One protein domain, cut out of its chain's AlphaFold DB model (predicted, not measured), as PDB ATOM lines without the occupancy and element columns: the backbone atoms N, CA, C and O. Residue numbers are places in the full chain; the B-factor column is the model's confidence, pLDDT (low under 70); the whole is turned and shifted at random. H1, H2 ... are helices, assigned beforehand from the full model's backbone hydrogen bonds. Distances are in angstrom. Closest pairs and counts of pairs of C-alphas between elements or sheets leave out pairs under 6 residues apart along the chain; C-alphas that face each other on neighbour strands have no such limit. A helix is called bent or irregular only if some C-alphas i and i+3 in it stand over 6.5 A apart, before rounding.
ATOM      1  N   LEU A 319      -2.094  25.235  -0.160       92.62
ATOM      2  CA  LEU A 319      -2.978  26.324  -0.577       92.62
ATOM      3  C   LEU A 319      -3.924  25.924  -1.724       92.62
ATOM      4  O   LEU A 319      -5.070  26.358  -1.751       92.62
ATOM      5  N   GLU A 320      -3.477  25.103  -2.678       91.81
ATOM      6  CA  GLU A 320      -4.343  24.619  -3.761       91.81
ATOM      7  C   GLU A 320      -5.403  23.648  -3.252       91.81
ATOM      8  O   GLU A 320      -6.528  23.675  -3.748       91.81
ATOM      9  N   LEU A 321      -5.048  22.798  -2.284       92.69
ATOM     10  CA  LEU A 321      -5.993  21.886  -1.642       92.69
ATOM     11  C   LEU A 321      -7.068  22.677  -0.899       92.69
ATOM     12  O   LEU A 321      -8.247  22.493  -1.187       92.69
ATOM     13  N   ALA A 322      -6.667  23.645  -0.072       94.56
ATOM     14  CA  ALA A 322      -7.597  24.520   0.632       94.56
ATOM     15  C   ALA A 322      -8.548  25.242  -0.340       94.56
ATOM     16  O   ALA A 322      -9.762  25.229  -0.158       94.56
ATOM     17  N   VAL A 323      -8.026  25.809  -1.438       95.00
ATOM     18  CA  VAL A 323      -8.863  26.446  -2.474       95.00
ATOM     19  C   VAL A 323      -9.850  25.460  -3.101       95.00
ATOM     20  O   VAL A 323     -11.013  25.815  -3.289       95.00
ATOM     21  N   LYS A 324      -9.415  24.236  -3.425       93.12
ATOM     22  CA  LYS A 324     -10.301  23.198  -3.974       93.12
ATOM     23  C   LYS A 324     -11.413  22.842  -2.994       93.12
ATOM     24  O   LYS A 324     -12.559  22.734  -3.414       93.12
ATOM     25  N   GLU A 325     -11.093  22.704  -1.712       95.12
ATOM     26  CA  GLU A 325     -12.074  22.415  -0.667       95.12
ATOM     27  C   GLU A 325     -13.073  23.563  -0.490       95.12
ATOM     28  O   GLU A 325     -14.280  23.332  -0.523       95.12
ATOM     29  N   PHE A 326     -12.619  24.818  -0.401       96.25
ATOM     30  CA  PHE A 326     -13.530  25.964  -0.278       96.25
ATOM     31  C   PHE A 326     -14.417  26.155  -1.512       96.25
ATOM     32  O   PHE A 326     -15.551  26.613  -1.383       96.25
ATOM     33  N   ALA A 327     -13.941  25.785  -2.703       94.25
ATOM     34  CA  ALA A 327     -14.736  25.825  -3.930       94.25
ATOM     35  C   ALA A 327     -15.864  24.770  -3.965       94.25
ATOM     36  O   ALA A 327     -16.722  24.836  -4.844       94.25
ATOM     37  N   THR A 328     -15.899  23.817  -3.022       94.56
ATOM     38  CA  THR A 328     -17.024  22.872  -2.877       94.56
ATOM     39  C   THR A 328     -18.254  23.490  -2.204       94.56
ATOM     40  O   THR A 328     -19.350  22.937  -2.309       94.56
ATOM     41  N   LEU A 329     -18.100  24.644  -1.541       93.81
ATOM     42  CA  LEU A 329     -19.208  25.384  -0.943       93.81
ATOM     43  C   LEU A 329     -20.132  25.935  -2.034       93.81
ATOM     44  O   LEU A 329     -19.699  26.548  -3.014       93.81
ATOM     45  N   ASP A 330     -21.436  25.756  -1.851       91.94
ATOM     46  CA  ASP A 330     -22.405  26.051  -2.900       91.94
ATOM     47  C   ASP A 330     -22.475  27.562  -3.166       91.94
ATOM     48  O   ASP A 330     -22.921  28.360  -2.340       91.94
ATOM     49  N   GLY A 331     -22.095  27.954  -4.382       89.50
ATOM     50  CA  GLY A 331     -22.084  29.351  -4.813       89.50
ATOM     51  C   GLY A 331     -20.773  30.090  -4.536       89.50
ATOM     52  O   GLY A 331     -20.646  31.244  -4.951       89.50
ATOM     53  N   VAL A 332     -19.788  29.438  -3.912       93.38
ATOM     54  CA  VAL A 332     -18.419  29.951  -3.794       93.38
ATOM     55  C   VAL A 332     -17.656  29.626  -5.076       93.38
ATOM     56  O   VAL A 332     -17.451  28.472  -5.424       93.38
ATOM     57  N   GLY A 333     -17.244  30.658  -5.814       91.81
ATOM     58  CA  GLY A 333     -16.379  30.492  -6.988       91.81
ATOM     59  C   GLY A 333     -14.891  30.575  -6.641       91.81
ATOM     60  O   GLY A 333     -14.529  31.110  -5.592       91.81
ATOM     61  N   ASP A 334     -14.030  30.165  -7.577       90.62
ATOM     62  CA  ASP A 334     -12.566  30.097  -7.414       90.62
ATOM     63  C   ASP A 334     -11.946  31.350  -6.790       90.62
ATOM     64  O   ASP A 334     -11.112  31.259  -5.897       90.62
ATOM     65  N   LYS A 335     -12.359  32.549  -7.222       91.75
ATOM     66  CA  LYS A 335     -11.800  33.801  -6.688       91.75
ATOM     67  C   LYS A 335     -12.136  34.026  -5.216       91.75
ATOM     68  O   LYS A 335     -11.320  34.586  -4.493       91.75
ATOM     69  N   THR A 336     -13.329  33.626  -4.791       95.19
ATOM     70  CA  THR A 336     -13.730  33.720  -3.386       95.19
ATOM     71  C   THR A 336     -13.044  32.630  -2.568       95.19
ATOM     72  O   THR A 336     -12.525  32.932  -1.503       95.19
ATOM     73  N   ALA A 337     -12.946  31.406  -3.093       96.12
ATOM     74  CA  ALA A 337     -12.189  30.323  -2.464       96.12
ATOM     75  C   ALA A 337     -10.706  30.694  -2.261       96.12
ATOM     76  O   ALA A 337     -10.160  30.493  -1.180       96.12
ATOM     77  N   ILE A 338     -10.074  31.321  -3.261       94.94
ATOM     78  CA  ILE A 338      -8.719  31.883  -3.157       94.94
ATOM     79  C   ILE A 338      -8.644  32.962  -2.075       94.94
ATOM     80  O   ILE A 338      -7.680  32.978  -1.316       94.94
ATOM     81  N   ALA A 339      -9.625  33.865  -1.996       95.56
ATOM     82  CA  ALA A 339      -9.637  34.901  -0.966       95.56
ATOM     83  C   ALA A 339      -9.713  34.292   0.444       95.56
ATOM     84  O   ALA A 339      -8.934  34.685   1.302       95.56
ATOM     85  N   ILE A 340     -10.579  33.292   0.649       96.25
ATOM     86  CA  ILE A 340     -10.693  32.571   1.927       96.25
ATOM     87  C   ILE A 340      -9.358  31.899   2.268       96.25
ATOM     88  O   ILE A 340      -8.811  32.130   3.341       96.25
ATOM     89  N   ALA A 341      -8.788  31.134   1.333       95.31
ATOM     90  CA  ALA A 341      -7.560  30.372   1.564       95.31
ATOM     91  C   ALA A 341      -6.318  31.238   1.820       95.31
ATOM     92  O   ALA A 341      -5.375  30.795   2.469       95.31
ATOM     93  N   ARG A 342      -6.283  32.463   1.286       94.31
ATOM     94  CA  ARG A 342      -5.169  33.401   1.493       94.31
ATOM     95  C   ARG A 342      -5.330  34.250   2.748       94.31
ATOM     96  O   ARG A 342      -4.345  34.858   3.166       94.31
ATOM     97  N   SER A 343      -6.535  34.312   3.307       94.25
ATOM     98  CA  SER A 343      -6.827  35.163   4.451       94.25
ATOM     99  C   SER A 343      -6.145  34.644   5.710       94.25
ATOM    100  O   SER A 343      -6.233  33.463   6.043       94.25
ATOM    101  N   THR A 344      -5.497  35.551   6.429       93.50
ATOM    102  CA  THR A 344      -5.026  35.340   7.803       93.50
ATOM    103  C   THR A 344      -6.003  35.948   8.810       93.50
ATOM    104  O   THR A 344      -5.778  35.910  10.012       93.50
ATOM    105  N   ALA A 345      -7.128  36.503   8.346       91.62
ATOM    106  CA  ALA A 345      -8.101  37.137   9.225       91.62
ATOM    107  C   ALA A 345      -8.769  36.124  10.171       91.62
ATOM    108  O   ALA A 345      -9.233  36.506  11.237       91.62
ATOM    109  N   PHE A 346      -8.792  34.838   9.807       91.25
ATOM    110  CA  PHE A 346      -9.405  33.771  10.601       91.25
ATOM    111  C   PHE A 346      -8.504  33.212  11.712       91.25
ATOM    112  O   PHE A 346      -9.000  32.440  12.522       91.25
ATOM    113  N   SER A 347      -7.214  33.574  11.789       87.94
ATOM    114  CA  SER A 347      -6.278  32.924  12.730       87.94
ATOM    115  C   SER A 347      -6.738  33.016  14.184       87.94
ATOM    116  O   SER A 347      -6.678  32.033  14.913       87.94
ATOM    117  N   HIS A 348      -7.280  34.173  14.574       85.06
ATOM    118  CA  HIS A 348      -7.782  34.425  15.929       85.06
ATOM    119  C   HIS A 348      -8.992  33.559  16.326       85.06
ATOM    120  O   HIS A 348      -9.365  33.552  17.495       85.06
ATOM    121  N   LEU A 349      -9.627  32.869  15.372       85.62
ATOM    122  CA  LEU A 349     -10.739  31.955  15.637       85.62
ATOM    123  C   LEU A 349     -10.295  30.504  15.821       85.62
ATOM    124  O   LEU A 349     -11.084  29.725  16.340       85.62
ATOM    125  N   VAL A 350      -9.089  30.137  15.377       79.25
ATOM    126  CA  VAL A 350      -8.605  28.743  15.404       79.25
ATOM    127  C   VAL A 350      -7.535  28.541  16.475       79.25
ATOM    128  O   VAL A 350      -7.501  27.503  17.122       79.25
ATOM    129  N   ASP A 351      -6.676  29.533  16.702       72.31
ATOM    130  CA  ASP A 351      -5.588  29.436  17.679       72.31
ATOM    131  C   ASP A 351      -6.042  29.995  19.042       72.31
ATOM    132  O   ASP A 351      -5.550  31.020  19.510       72.31
ATOM    133  N   VAL A 352      -7.045  29.348  19.650       58.28
ATOM    134  CA  VAL A 352      -7.629  29.768  20.943       58.28
ATOM    135  C   VAL A 352      -6.707  29.412  22.123       58.28
ATOM    136  O   VAL A 352      -6.682  30.131  23.122       58.28
ATOM    137  N   ASP A 353      -5.869  28.379  21.968       50.81
ATOM    138  CA  ASP A 353      -5.015  27.823  23.023       50.81
ATOM    139  C   ASP A 353      -3.505  27.937  22.709       50.81
ATOM    140  O   ASP A 353      -2.869  26.992  22.246       50.81
ATOM    141  N   GLY A 354      -2.890  29.076  23.054       47.81
ATOM    142  CA  GLY A 354      -1.524  29.076  23.602       47.81
ATOM    143  C   GLY A 354      -0.361  29.684  22.796       47.81
ATOM    144  O   GLY A 354      -0.077  29.320  21.660       47.81
ATOM    145  N   ILE A 355       0.416  30.482  23.547       44.56
ATOM    146  CA  ILE A 355       1.793  30.974  23.335       44.56
ATOM    147  C   ILE A 355       1.945  32.107  22.317       44.56
ATOM    148  O   ILE A 355       2.421  31.913  21.207       44.56
ATOM    149  N   GLU A 356       1.636  33.308  22.814       44.19
ATOM    150  CA  GLU A 356       1.861  34.619  22.201       44.19
ATOM    151  C   GLU A 356       1.174  34.842  20.843       44.19
ATOM    152  O   GLU A 356       1.125  33.962  19.988       44.19
ATOM    153  N   PRO A 357       0.631  36.046  20.590       45.69
ATOM    154  CA  PRO A 357       0.199  36.378  19.249       45.69
ATOM    155  C   PRO A 357       1.460  36.403  18.389       45.69
ATOM    156  O   PRO A 357       2.211  37.379  18.403       45.69
ATOM    157  N   ALA A 358       1.708  35.335  17.631       46.44
ATOM    158  CA  ALA A 358       2.549  35.456  16.461       46.44
ATOM    159  C   ALA A 358       1.961  36.639  15.683       46.44
ATOM    160  O   ALA A 358       0.827  36.585  15.205       46.44
ATOM    161  N   TYR A 359       2.702  37.748  15.630       50.50
ATOM    162  CA  TYR A 359       2.292  38.987  14.959       50.50
ATOM    163  C   TYR A 359       1.936  38.752  13.473       50.50
ATOM    164  O   TYR A 359       1.368  39.620  12.812       50.50
ATOM    165  N   GLU A 360       2.231  37.557  12.963       63.72
ATOM    166  CA  GLU A 360       1.866  37.029  11.662       63.72
ATOM    167  C   GLU A 360       0.787  35.941  11.822       63.72
ATOM    168  O   GLU A 360       1.082  34.781  12.100       63.72
ATOM    169  N   GLY A 361      -0.489  36.303  11.649       74.38
ATOM    170  CA  GLY A 361      -1.584  35.324  11.650       74.38
ATOM    171  C   GLY A 361      -1.399  34.233  10.581       74.38
ATOM    172  O   GLY A 361      -0.902  34.498   9.484       74.38
ATOM    173  N   ARG A 362      -1.825  32.996  10.870       89.50
ATOM    174  CA  ARG A 362      -1.794  31.864   9.926       89.50
ATOM    175  C   ARG A 362      -3.043  31.743   9.044       89.50
ATOM    176  O   ARG A 362      -4.145  32.131   9.423       89.50
ATOM    177  N   ARG A 363      -2.891  31.123   7.874       92.75
ATOM    178  CA  ARG A 363      -4.012  30.793   6.976       92.75
ATOM    179  C   ARG A 363      -4.741  29.533   7.421       92.75
ATOM    180  O   ARG A 363      -4.149  28.661   8.060       92.75
ATOM    181  N   LEU A 364      -5.993  29.418   6.987       93.25
ATOM    182  CA  LEU A 364      -6.756  28.181   7.109       93.25
ATOM    183  C   LEU A 364      -6.142  27.078   6.238       93.25
ATOM    184  O   LEU A 364      -5.789  27.309   5.078       93.25
ATOM    185  N   ARG A 365      -6.039  25.870   6.790       91.69
ATOM    186  CA  ARG A 365      -5.499  24.682   6.108       91.69
ATOM    187  C   ARG A 365      -6.502  24.034   5.162       91.69
ATOM    188  O   ARG A 365      -6.090  23.369   4.217       91.69
ATOM    189  N   GLY A 366      -7.794  24.235   5.404       94.38
ATOM    190  CA  GLY A 366      -8.856  23.612   4.628       94.38
ATOM    191  C   GLY A 366     -10.247  23.941   5.153       94.38
ATOM    192  O   GLY A 366     -10.421  24.777   6.044       94.38
ATOM    193  N   LEU A 367     -11.247  23.266   4.595       95.12
ATOM    194  CA  LEU A 367     -12.657  23.487   4.909       95.12
ATOM    195  C   LEU A 367     -13.021  23.077   6.339       95.12
ATOM    196  O   LEU A 367     -13.879  23.714   6.943       95.12
ATOM    197  N   ALA A 368     -12.349  22.066   6.893       93.31
ATOM    198  CA  ALA A 368     -12.568  21.628   8.270       93.31
ATOM    199  C   ALA A 368     -12.313  22.757   9.285       93.31
ATOM    200  O   ALA A 368     -13.181  23.035  10.106       93.31
ATOM    201  N   GLU A 369     -11.195  23.480   9.158       93.94
ATOM    202  CA  GLU A 369     -10.888  24.610  10.049       93.94
ATOM    203  C   GLU A 369     -11.866  25.781   9.854       93.94
ATOM    204  O   GLU A 369     -12.185  26.491  10.801       93.94
ATOM    205  N   LEU A 370     -12.392  25.992   8.640       95.50
ATOM    206  CA  LEU A 370     -13.431  27.006   8.419       95.50
ATOM    207  C   LEU A 370     -14.764  26.619   9.080       95.50
ATOM    208  O   LEU A 370     -15.485  27.489   9.564       95.50
ATOM    209  N   ILE A 371     -15.105  25.329   9.089       95.00
ATOM    210  CA  ILE A 371     -16.278  24.809   9.802       95.00
ATOM    211  C   ILE A 371     -16.098  25.005  11.312       95.00
ATOM    212  O   ILE A 371     -17.014  25.489  11.974       95.00
ATOM    213  N   GLU A 372     -14.914  24.692  11.837       92.69
ATOM    214  CA  GLU A 372     -14.544  24.915  13.238       92.69
ATOM    215  C   GLU A 372     -14.632  26.401  13.610       92.69
ATOM    216  O   GLU A 372     -15.311  26.744  14.575       92.69
ATOM    217  N   CYS A 373     -14.112  27.304  12.764       93.06
ATOM    218  CA  CYS A 373     -14.268  28.754  12.938       93.06
ATOM    219  C   CYS A 373     -15.731  29.168  13.124       93.06
ATOM    220  O   CYS A 373     -16.008  30.086  13.882       93.06
ATOM    221  N   VAL A 374     -16.675  28.546  12.409       94.38
ATOM    222  CA  VAL A 374     -18.101  28.896  12.511       94.38
ATOM    223  C   VAL A 374     -18.754  28.290  13.751       94.38
ATOM    224  O   VAL A 374     -19.615  28.934  14.346       94.38
ATOM    225  N   ARG A 375     -18.393  27.056  14.113       91.12
ATOM    226  CA  ARG A 375     -19.061  26.294  15.180       91.12
ATOM    227  C   ARG A 375     -18.515  26.595  16.568       91.12
ATOM    228  O   ARG A 375     -19.293  26.731  17.506       91.12
ATOM    229  N   GLU A 376     -17.198  26.673  16.673       88.12
ATOM    230  CA  GLU A 376     -16.455  26.678  17.937       88.12
ATOM    231  C   GLU A 376     -15.506  27.881  18.036       88.12
ATOM    232  O   GLU A 376     -15.006  28.181  19.115       88.12
ATOM    233  N   GLY A 377     -15.295  28.611  16.935       85.69
ATOM    234  CA  GLY A 377     -14.343  29.711  16.881       85.69
ATOM    235  C   GLY A 377     -14.722  30.941  17.712       85.69
ATOM    236  O   GLY A 377     -15.872  31.398  17.723       85.69
ATOM    237  N   GLY A 378     -13.694  31.548  18.309       81.25
ATOM    238  CA  GLY A 378     -13.786  32.768  19.114       81.25
ATOM    239  C   GLY A 378     -13.878  32.503  20.618       81.25
ATOM    240  O   GLY A 378     -14.053  31.376  21.067       81.25
ATOM    241  N   ALA A 379     -13.753  33.563  21.420       81.19
ATOM    242  CA  ALA A 379     -13.778  33.458  22.881       81.19
ATOM    243  C   ALA A 379     -15.209  33.361  23.435       81.19
ATOM    244  O   ALA A 379     -15.419  32.930  24.569       81.19
ATOM    245  N   ARG A 380     -16.204  33.809  22.657       85.06
ATOM    246  CA  ARG A 380     -17.620  33.798  23.044       85.06
ATOM    247  C   ARG A 380     -18.461  32.957  22.080       85.06
ATOM    248  O   ARG A 380     -18.230  33.012  20.872       85.06
ATOM    249  N   PRO A 381     -19.511  32.270  22.574       86.12
ATOM    250  CA  PRO A 381     -20.439  31.544  21.713       86.12
ATOM    251  C   PRO A 381     -21.007  32.431  20.594       86.12
ATOM    252  O   PRO A 381     -21.534  33.514  20.852       86.12
ATOM    253  N   GLY A 382     -20.901  31.962  19.349       88.69
ATOM    254  CA  GLY A 382     -21.414  32.652  18.158       88.69
ATOM    255  C   GLY A 382     -20.518  33.765  17.595       88.69
ATOM    256  O   GLY A 382     -20.864  34.350  16.567       88.69
ATOM    257  N   GLU A 383     -19.370  34.052  18.215       90.69
ATOM    258  CA  GLU A 383     -18.408  35.047  17.726       90.69
ATOM    259  C   GLU A 383     -17.836  34.659  16.360       90.69
ATOM    260  O   GLU A 383     -17.885  35.457  15.421       90.69
ATOM    261  N   GLY A 384     -17.386  33.414  16.212       92.81
ATOM    262  CA  GLY A 384     -16.883  32.893  14.949       92.81
ATOM    263  C   GLY A 384     -17.925  32.893  13.825       92.81
ATOM    264  O   GLY A 384     -17.643  33.354  12.716       92.81
ATOM    265  N   GLU A 385     -19.173  32.499  14.109       95.19
ATOM    266  CA  GLU A 385     -20.281  32.592  13.143       95.19
ATOM    267  C   GLU A 385     -20.511  34.042  12.681       95.19
ATOM    268  O   GLU A 385     -20.673  34.303  11.483       95.19
ATOM    269  N   ALA A 386     -20.525  34.996  13.617       94.94
ATOM    270  CA  ALA A 386     -20.695  36.410  13.309       94.94
ATOM    271  C   ALA A 386     -19.525  36.956  12.477       94.94
ATOM    272  O   ALA A 386     -19.760  37.663  11.491       94.94
ATOM    273  N   PHE A 387     -18.289  36.583  12.820       95.88
ATOM    274  CA  PHE A 387     -17.091  37.002  12.102       95.88
ATOM    275  C   PHE A 387     -17.055  36.454  10.676       95.88
ATOM    276  O   PHE A 387     -16.912  37.229   9.731       95.88
ATOM    277  N   VAL A 388     -17.235  35.143  10.487       96.44
ATOM    278  CA  VAL A 388     -17.207  34.520   9.154       96.44
ATOM    279  C   VAL A 388     -18.317  35.099   8.274       96.44
ATOM    280  O   VAL A 388     -18.075  35.433   7.111       96.44
ATOM    281  N   ARG A 389     -19.517  35.314   8.832       96.81
ATOM    282  CA  ARG A 389     -20.616  35.987   8.125       96.81
ATOM    283  C   ARG A 389     -20.232  37.403   7.702       96.81
ATOM    284  O   ARG A 389     -20.434  37.756   6.539       96.81
ATOM    285  N   TRP A 390     -19.697  38.210   8.618       95.75
ATOM    286  CA  TRP A 390     -19.245  39.567   8.311       95.75
ATOM    287  C   TRP A 390     -18.163  39.557   7.228       95.75
ATOM    288  O   TRP A 390     -18.270  40.301   6.250       95.75
ATOM    289  N   TRP A 391     -17.170  38.675   7.354       96.56
ATOM    290  CA  TRP A 391     -16.063  38.569   6.412       96.56
ATOM    291  C   TRP A 391     -16.591  38.241   5.015       96.56
ATOM    292  O   TRP A 391     -16.276  38.947   4.057       96.56
ATOM    293  N   LEU A 392     -17.493  37.258   4.902       96.25
ATOM    294  CA  LEU A 392     -18.129  36.886   3.637       96.25
ATOM    295  C   LEU A 392     -18.971  38.016   3.027       96.25
ATOM    296  O   LEU A 392     -19.147  38.044   1.812       96.25
ATOM    297  N   GLN A 393     -19.498  38.948   3.816       94.50
ATOM    298  CA  GLN A 393     -20.339  40.041   3.312       94.50
ATOM    299  C   GLN A 393     -19.546  41.301   2.964       94.50
ATOM    300  O   GLN A 393     -19.889  41.995   2.004       94.50
ATOM    301  N   SER A 394     -18.518  41.607   3.753       92.25
ATOM    302  CA  SER A 394     -17.952  42.956   3.832       92.25
ATOM    303  C   SER A 394     -16.428  43.006   3.820       92.25
ATOM    304  O   SER A 394     -15.880  44.106   3.742       92.25
ATOM    305  N   SER A 395     -15.728  41.867   3.868       94.25
ATOM    306  CA  SER A 395     -14.265  41.878   3.896       94.25
ATOM    307  C   SER A 395     -13.684  42.558   2.648       94.25
ATOM    308  O   SER A 395     -14.098  42.245   1.523       94.25
ATOM    309  N   PRO A 396     -12.695  43.457   2.805       92.12
ATOM    310  CA  PRO A 396     -11.995  44.063   1.675       92.12
ATOM    311  C   PRO A 396     -11.128  43.056   0.902       92.12
ATOM    312  O   PRO A 396     -10.729  43.340  -0.227       92.12
ATOM    313  N   GLU A 397     -10.844  41.887   1.485       93.06
ATOM    314  CA  GLU A 397     -10.090  40.805   0.840       93.06
ATOM    315  C   GLU A 397     -10.911  40.083  -0.234       93.06
ATOM    316  O   GLU A 397     -10.355  39.469  -1.150       93.06
ATOM    317  N   LEU A 398     -12.242  40.183  -0.165       93.06
ATOM    318  CA  LEU A 398     -13.112  39.592  -1.165       93.06
ATOM    319  C   LEU A 398     -13.010  40.316  -2.511       93.06
ATOM    320  O   LEU A 398     -12.886  41.545  -2.580       93.06
ATOM    321  N   PRO A 399     -13.176  39.589  -3.630       89.38
ATOM    322  CA  PRO A 399     -13.260  40.224  -4.931       89.38
ATOM    323  C   PRO A 399     -14.411  41.237  -4.961       89.38
ATOM    324  O   PRO A 399     -15.564  40.892  -4.714       89.38
ATOM    325  N   ALA A 400     -14.134  42.474  -5.382       86.50
ATOM    326  CA  ALA A 400     -15.163  43.516  -5.490       86.50
ATOM    327  C   ALA A 400     -16.349  43.127  -6.399       86.50
ATOM    328  O   ALA A 400     -17.434  43.687  -6.288       86.50
ATOM    329  N   ALA A 401     -16.150  42.191  -7.333       86.12
ATOM    330  CA  ALA A 401     -17.234  41.647  -8.151       86.12
ATOM    331  C   ALA A 401     -18.198  40.765  -7.337       86.12
ATOM    332  O   ALA A 401     -19.390  40.766  -7.627       86.12
ATOM    333  N   THR A 402     -17.684  40.056  -6.331       89.94
ATOM    334  CA  THR A 402     -18.446  39.208  -5.412       89.94
ATOM    335  C   THR A 402     -19.292  40.072  -4.480       89.94
ATOM    336  O   THR A 402     -20.513  39.954  -4.485       89.94
ATOM    337  N   THR A 403     -18.675  41.019  -3.766       87.25
ATOM    338  CA  THR A 403     -19.377  41.860  -2.775       87.25
ATOM    339  C   THR A 403     -20.404  42.809  -3.398       87.25
ATOM    340  O   THR A 403     -21.400  43.152  -2.771       87.25
ATOM    341  N   ARG A 404     -20.220  43.206  -4.665       89.06
ATOM    342  CA  ARG A 404     -21.190  44.039  -5.402       89.06
ATOM    343  C   ARG A 404     -22.346  43.255  -6.011       89.06
ATOM    344  O   ARG A 404     -23.263  43.878  -6.543       89.06
ATOM    345  N   TRP A 405     -22.294  41.926  -6.028       90.75
ATOM    346  CA  TRP A 405     -23.343  41.118  -6.634       90.75
ATOM    347  C   TRP A 405     -24.496  40.953  -5.636       90.75
ATOM    348  O   TRP A 405     -24.329  40.241  -4.653       90.75
ATOM    349  N   PRO A 406     -25.685  41.552  -5.852       89.31
ATOM    350  CA  PRO A 406     -26.728  41.572  -4.818       89.31
ATOM    351  C   PRO A 406     -27.167  40.183  -4.300       89.31
ATOM    352  O   PRO A 406     -27.366  40.031  -3.096       89.31
ATOM    353  N   PRO A 407     -27.266  39.134  -5.148       93.12
ATOM    354  CA  PRO A 407     -27.541  37.774  -4.687       93.12
ATOM    355  C   PRO A 407     -26.478  37.174  -3.765       93.12
ATOM    356  O   PRO A 407     -26.789  36.204  -3.078       93.12
ATOM    357  N   TRP A 408     -25.248  37.698  -3.750       94.44
ATOM    358  CA  TRP A 408     -24.181  37.199  -2.887       94.44
ATOM    359  C   TRP A 408     -24.595  37.292  -1.417       94.44
ATOM    360  O   TRP A 408     -24.819  36.264  -0.784       94.44
ATOM    361  N   CYS A 409     -24.819  38.506  -0.911       92.25
ATOM    362  CA  CYS A 409     -25.212  38.712   0.483       92.25
ATOM    363  C   CYS A 409     -26.616  38.169   0.784       92.25
ATOM    364  O   CYS A 409     -26.846  37.655   1.872       92.25
ATOM    365  N   ALA A 410     -27.548  38.271  -0.170       91.50
ATOM    366  CA  ALA A 410     -28.951  37.922   0.064       91.50
ATOM    367  C   ALA A 410     -29.253  36.416  -0.014       91.50
ATOM    368  O   ALA A 410     -30.241  35.968   0.560       91.50
ATOM    369  N   ARG A 411     -28.460  35.634  -0.759       93.75
ATOM    370  CA  ARG A 411     -28.765  34.220  -1.040       93.75
ATOM    371  C   ARG A 411     -27.572  33.292  -0.886       93.75
ATOM    372  O   ARG A 411     -27.745  32.190  -0.384       93.75
ATOM    373  N   ILE A 412     -26.389  33.700  -1.342       95.19
ATOM    374  CA  ILE A 412     -25.219  32.816  -1.314       95.19
ATOM    375  C   ILE A 412     -24.611  32.756   0.083       95.19
ATOM    376  O   ILE A 412     -24.426  31.663   0.595       95.19
ATOM    377  N   VAL A 413     -24.376  33.896   0.739       96.00
ATOM    378  CA  VAL A 413     -23.810  33.911   2.096       96.00
ATOM    379  C   VAL A 413     -24.677  33.132   3.094       96.00
ATOM    380  O   VAL A 413     -24.114  32.273   3.762       96.00
ATOM    381  N   PRO A 414     -26.011  33.330   3.189       95.62
ATOM    382  CA  PRO A 414     -26.845  32.532   4.092       95.62
ATOM    383  C   PRO A 414     -26.695  31.028   3.853       95.62
ATOM    384  O   PRO A 414     -26.465  30.273   4.789       95.62
ATOM    385  N   ARG A 415     -26.708  30.617   2.583       94.50
ATOM    386  CA  ARG A 415     -26.538  29.222   2.186       94.50
ATOM    387  C   ARG A 415     -25.170  28.657   2.576       94.50
ATOM    388  O   ARG A 415     -25.098  27.544   3.080       94.50
ATOM    389  N   VAL A 416     -24.100  29.415   2.345       95.88
ATOM    390  CA  VAL A 416     -22.745  29.024   2.756       95.88
ATOM    391  C   VAL A 416     -22.684  28.873   4.277       95.88
ATOM    392  O   VAL A 416     -22.157  27.879   4.763       95.88
ATOM    393  N   MET A 417     -23.283  29.795   5.036       96.88
ATOM    394  CA  MET A 417     -23.350  29.684   6.498       96.88
ATOM    395  C   MET A 417     -24.149  28.453   6.953       96.88
ATOM    396  O   MET A 417     -23.749  27.796   7.909       96.88
ATOM    397  N   ASP A 418     -25.240  28.095   6.272       94.88
ATOM    398  CA  ASP A 418     -26.000  26.871   6.566       94.88
ATOM    399  C   ASP A 418     -25.168  25.603   6.331       94.88
ATOM    400  O   ASP A 418     -25.224  24.670   7.135       94.88
ATOM    401  N   GLN A 419     -24.348  25.588   5.275       94.69
ATOM    402  CA  GLN A 419     -23.413  24.494   5.005       94.69
ATOM    403  C   GLN A 419     -22.317  24.398   6.068       94.69
ATOM    404  O   GLN A 419     -22.058  23.311   6.576       94.69
ATOM    405  N   LEU A 420     -21.718  25.526   6.461       95.19
ATOM    406  CA  LEU A 420     -20.666  25.553   7.484       95.19
ATOM    407  C   LEU A 420     -21.190  25.157   8.873       95.19
ATOM    408  O   LEU A 420     -20.488  24.500   9.635       95.19
ATOM    409  N   ARG A 421     -22.453  25.469   9.186       92.75
ATOM    410  CA  ARG A 421     -23.112  24.973  10.404       92.75
ATOM    411  C   ARG A 421     -23.419  23.475  10.341       92.75
ATOM    412  O   ARG A 421     -23.524  22.830  11.380       92.75
ATOM    413  N   GLY A 422     -23.495  22.886   9.149       89.56
ATOM    414  CA  GLY A 422     -23.933  21.504   8.927       89.56
ATOM    415  C   GLY A 422     -25.451  21.337   8.914       89.56
ATOM    416  O   GLY A 422     -25.942  20.231   9.101       89.56
TER     417      GLY A 422
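What this domain is: This is residues 319 to 422 of the 444 residues of an uncharacterized protein of Micromonas commoda (strain RCC299 / NOUM17 / CCMP2709) (UniProt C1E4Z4). What shape do these atoms make? H5 and H7 run side by side in opposite ways, H4 meets both near one end of that pair at steep to perpendicular angles, and H1 and H2, packed on each other at a steep tilt, make a second part that only just touches H4 through H1, with a loop in residues 351 to 366 reaching out at one end of the whole. What is it built of? The printed part has 104 residues with seven named helices, H1 to H7 in chain order, and no named strand; its class is all helix. How large is it? It is compact, with a radius of gyration of the C-alphas of 13.1 A and spans of 41, 28 and 23 A.

Where its parts are: Where are the helices? H1 is residues 319 to 326, from C-alpha 319 at (-2.978, 26.324, -0.577); H2 is 334 to 342, H3 347 to 350, H4 367 to 375, 12.4 A long, H5 383 to 394, 16.0 A, and H6 400 to 403. Which is longest? H7, residues 406 to 421, spans 22.8 A and ends at C-alpha 421 (-23.112, 24.973, 10.404). It is only just irregular, C-alphas 410 and 413 being 6.8 A apart, with a kink of 32 degrees near residue 413.

How they stand to each other: What does the hub, H4, touch? It touches H5, closest C-alphas Val 374 and Glu 385, 4.3 A, and H7, Ile 371 and Leu 420, 5.0 A, about perpendicular at 89 degrees. It touches H3 at Leu 349 and Cys 373, 5.5 A, and only just H1, with 3 pairs of C-alphas within 8 A, the closest Glu 325 and Leu 367, 5.7 A. How do the other helices stand? H5 touches H7, closest C-alphas Gln 393 and Cys 409, 5.8 A, at a shallow tilt of 26 degrees, opposite ways. H1 touches H2, closest C-alphas Phe 326 and Ala 337, 5.1 A, at a steep tilt of 60 degrees; H6 is close to H5 but not clearly touching, Gln 393 and Thr 403 at 6.4 A. Are the backbones in order? Every O i to N i+4 pair is within hydrogen-bond range in H1, H2, H4 and H5, and 9 of 12 in H7; H3 and H6 are too short for one.

The domain as a whole: What are its farthest points? The C-alphas of Ile 355 and Pro 406 are the two farthest apart, 41.5 A. Is anything missing or uncertain? The printed part has no cut, H3 to H4 is the long link, and residues 352 to 360 are under 70 in pLDDT.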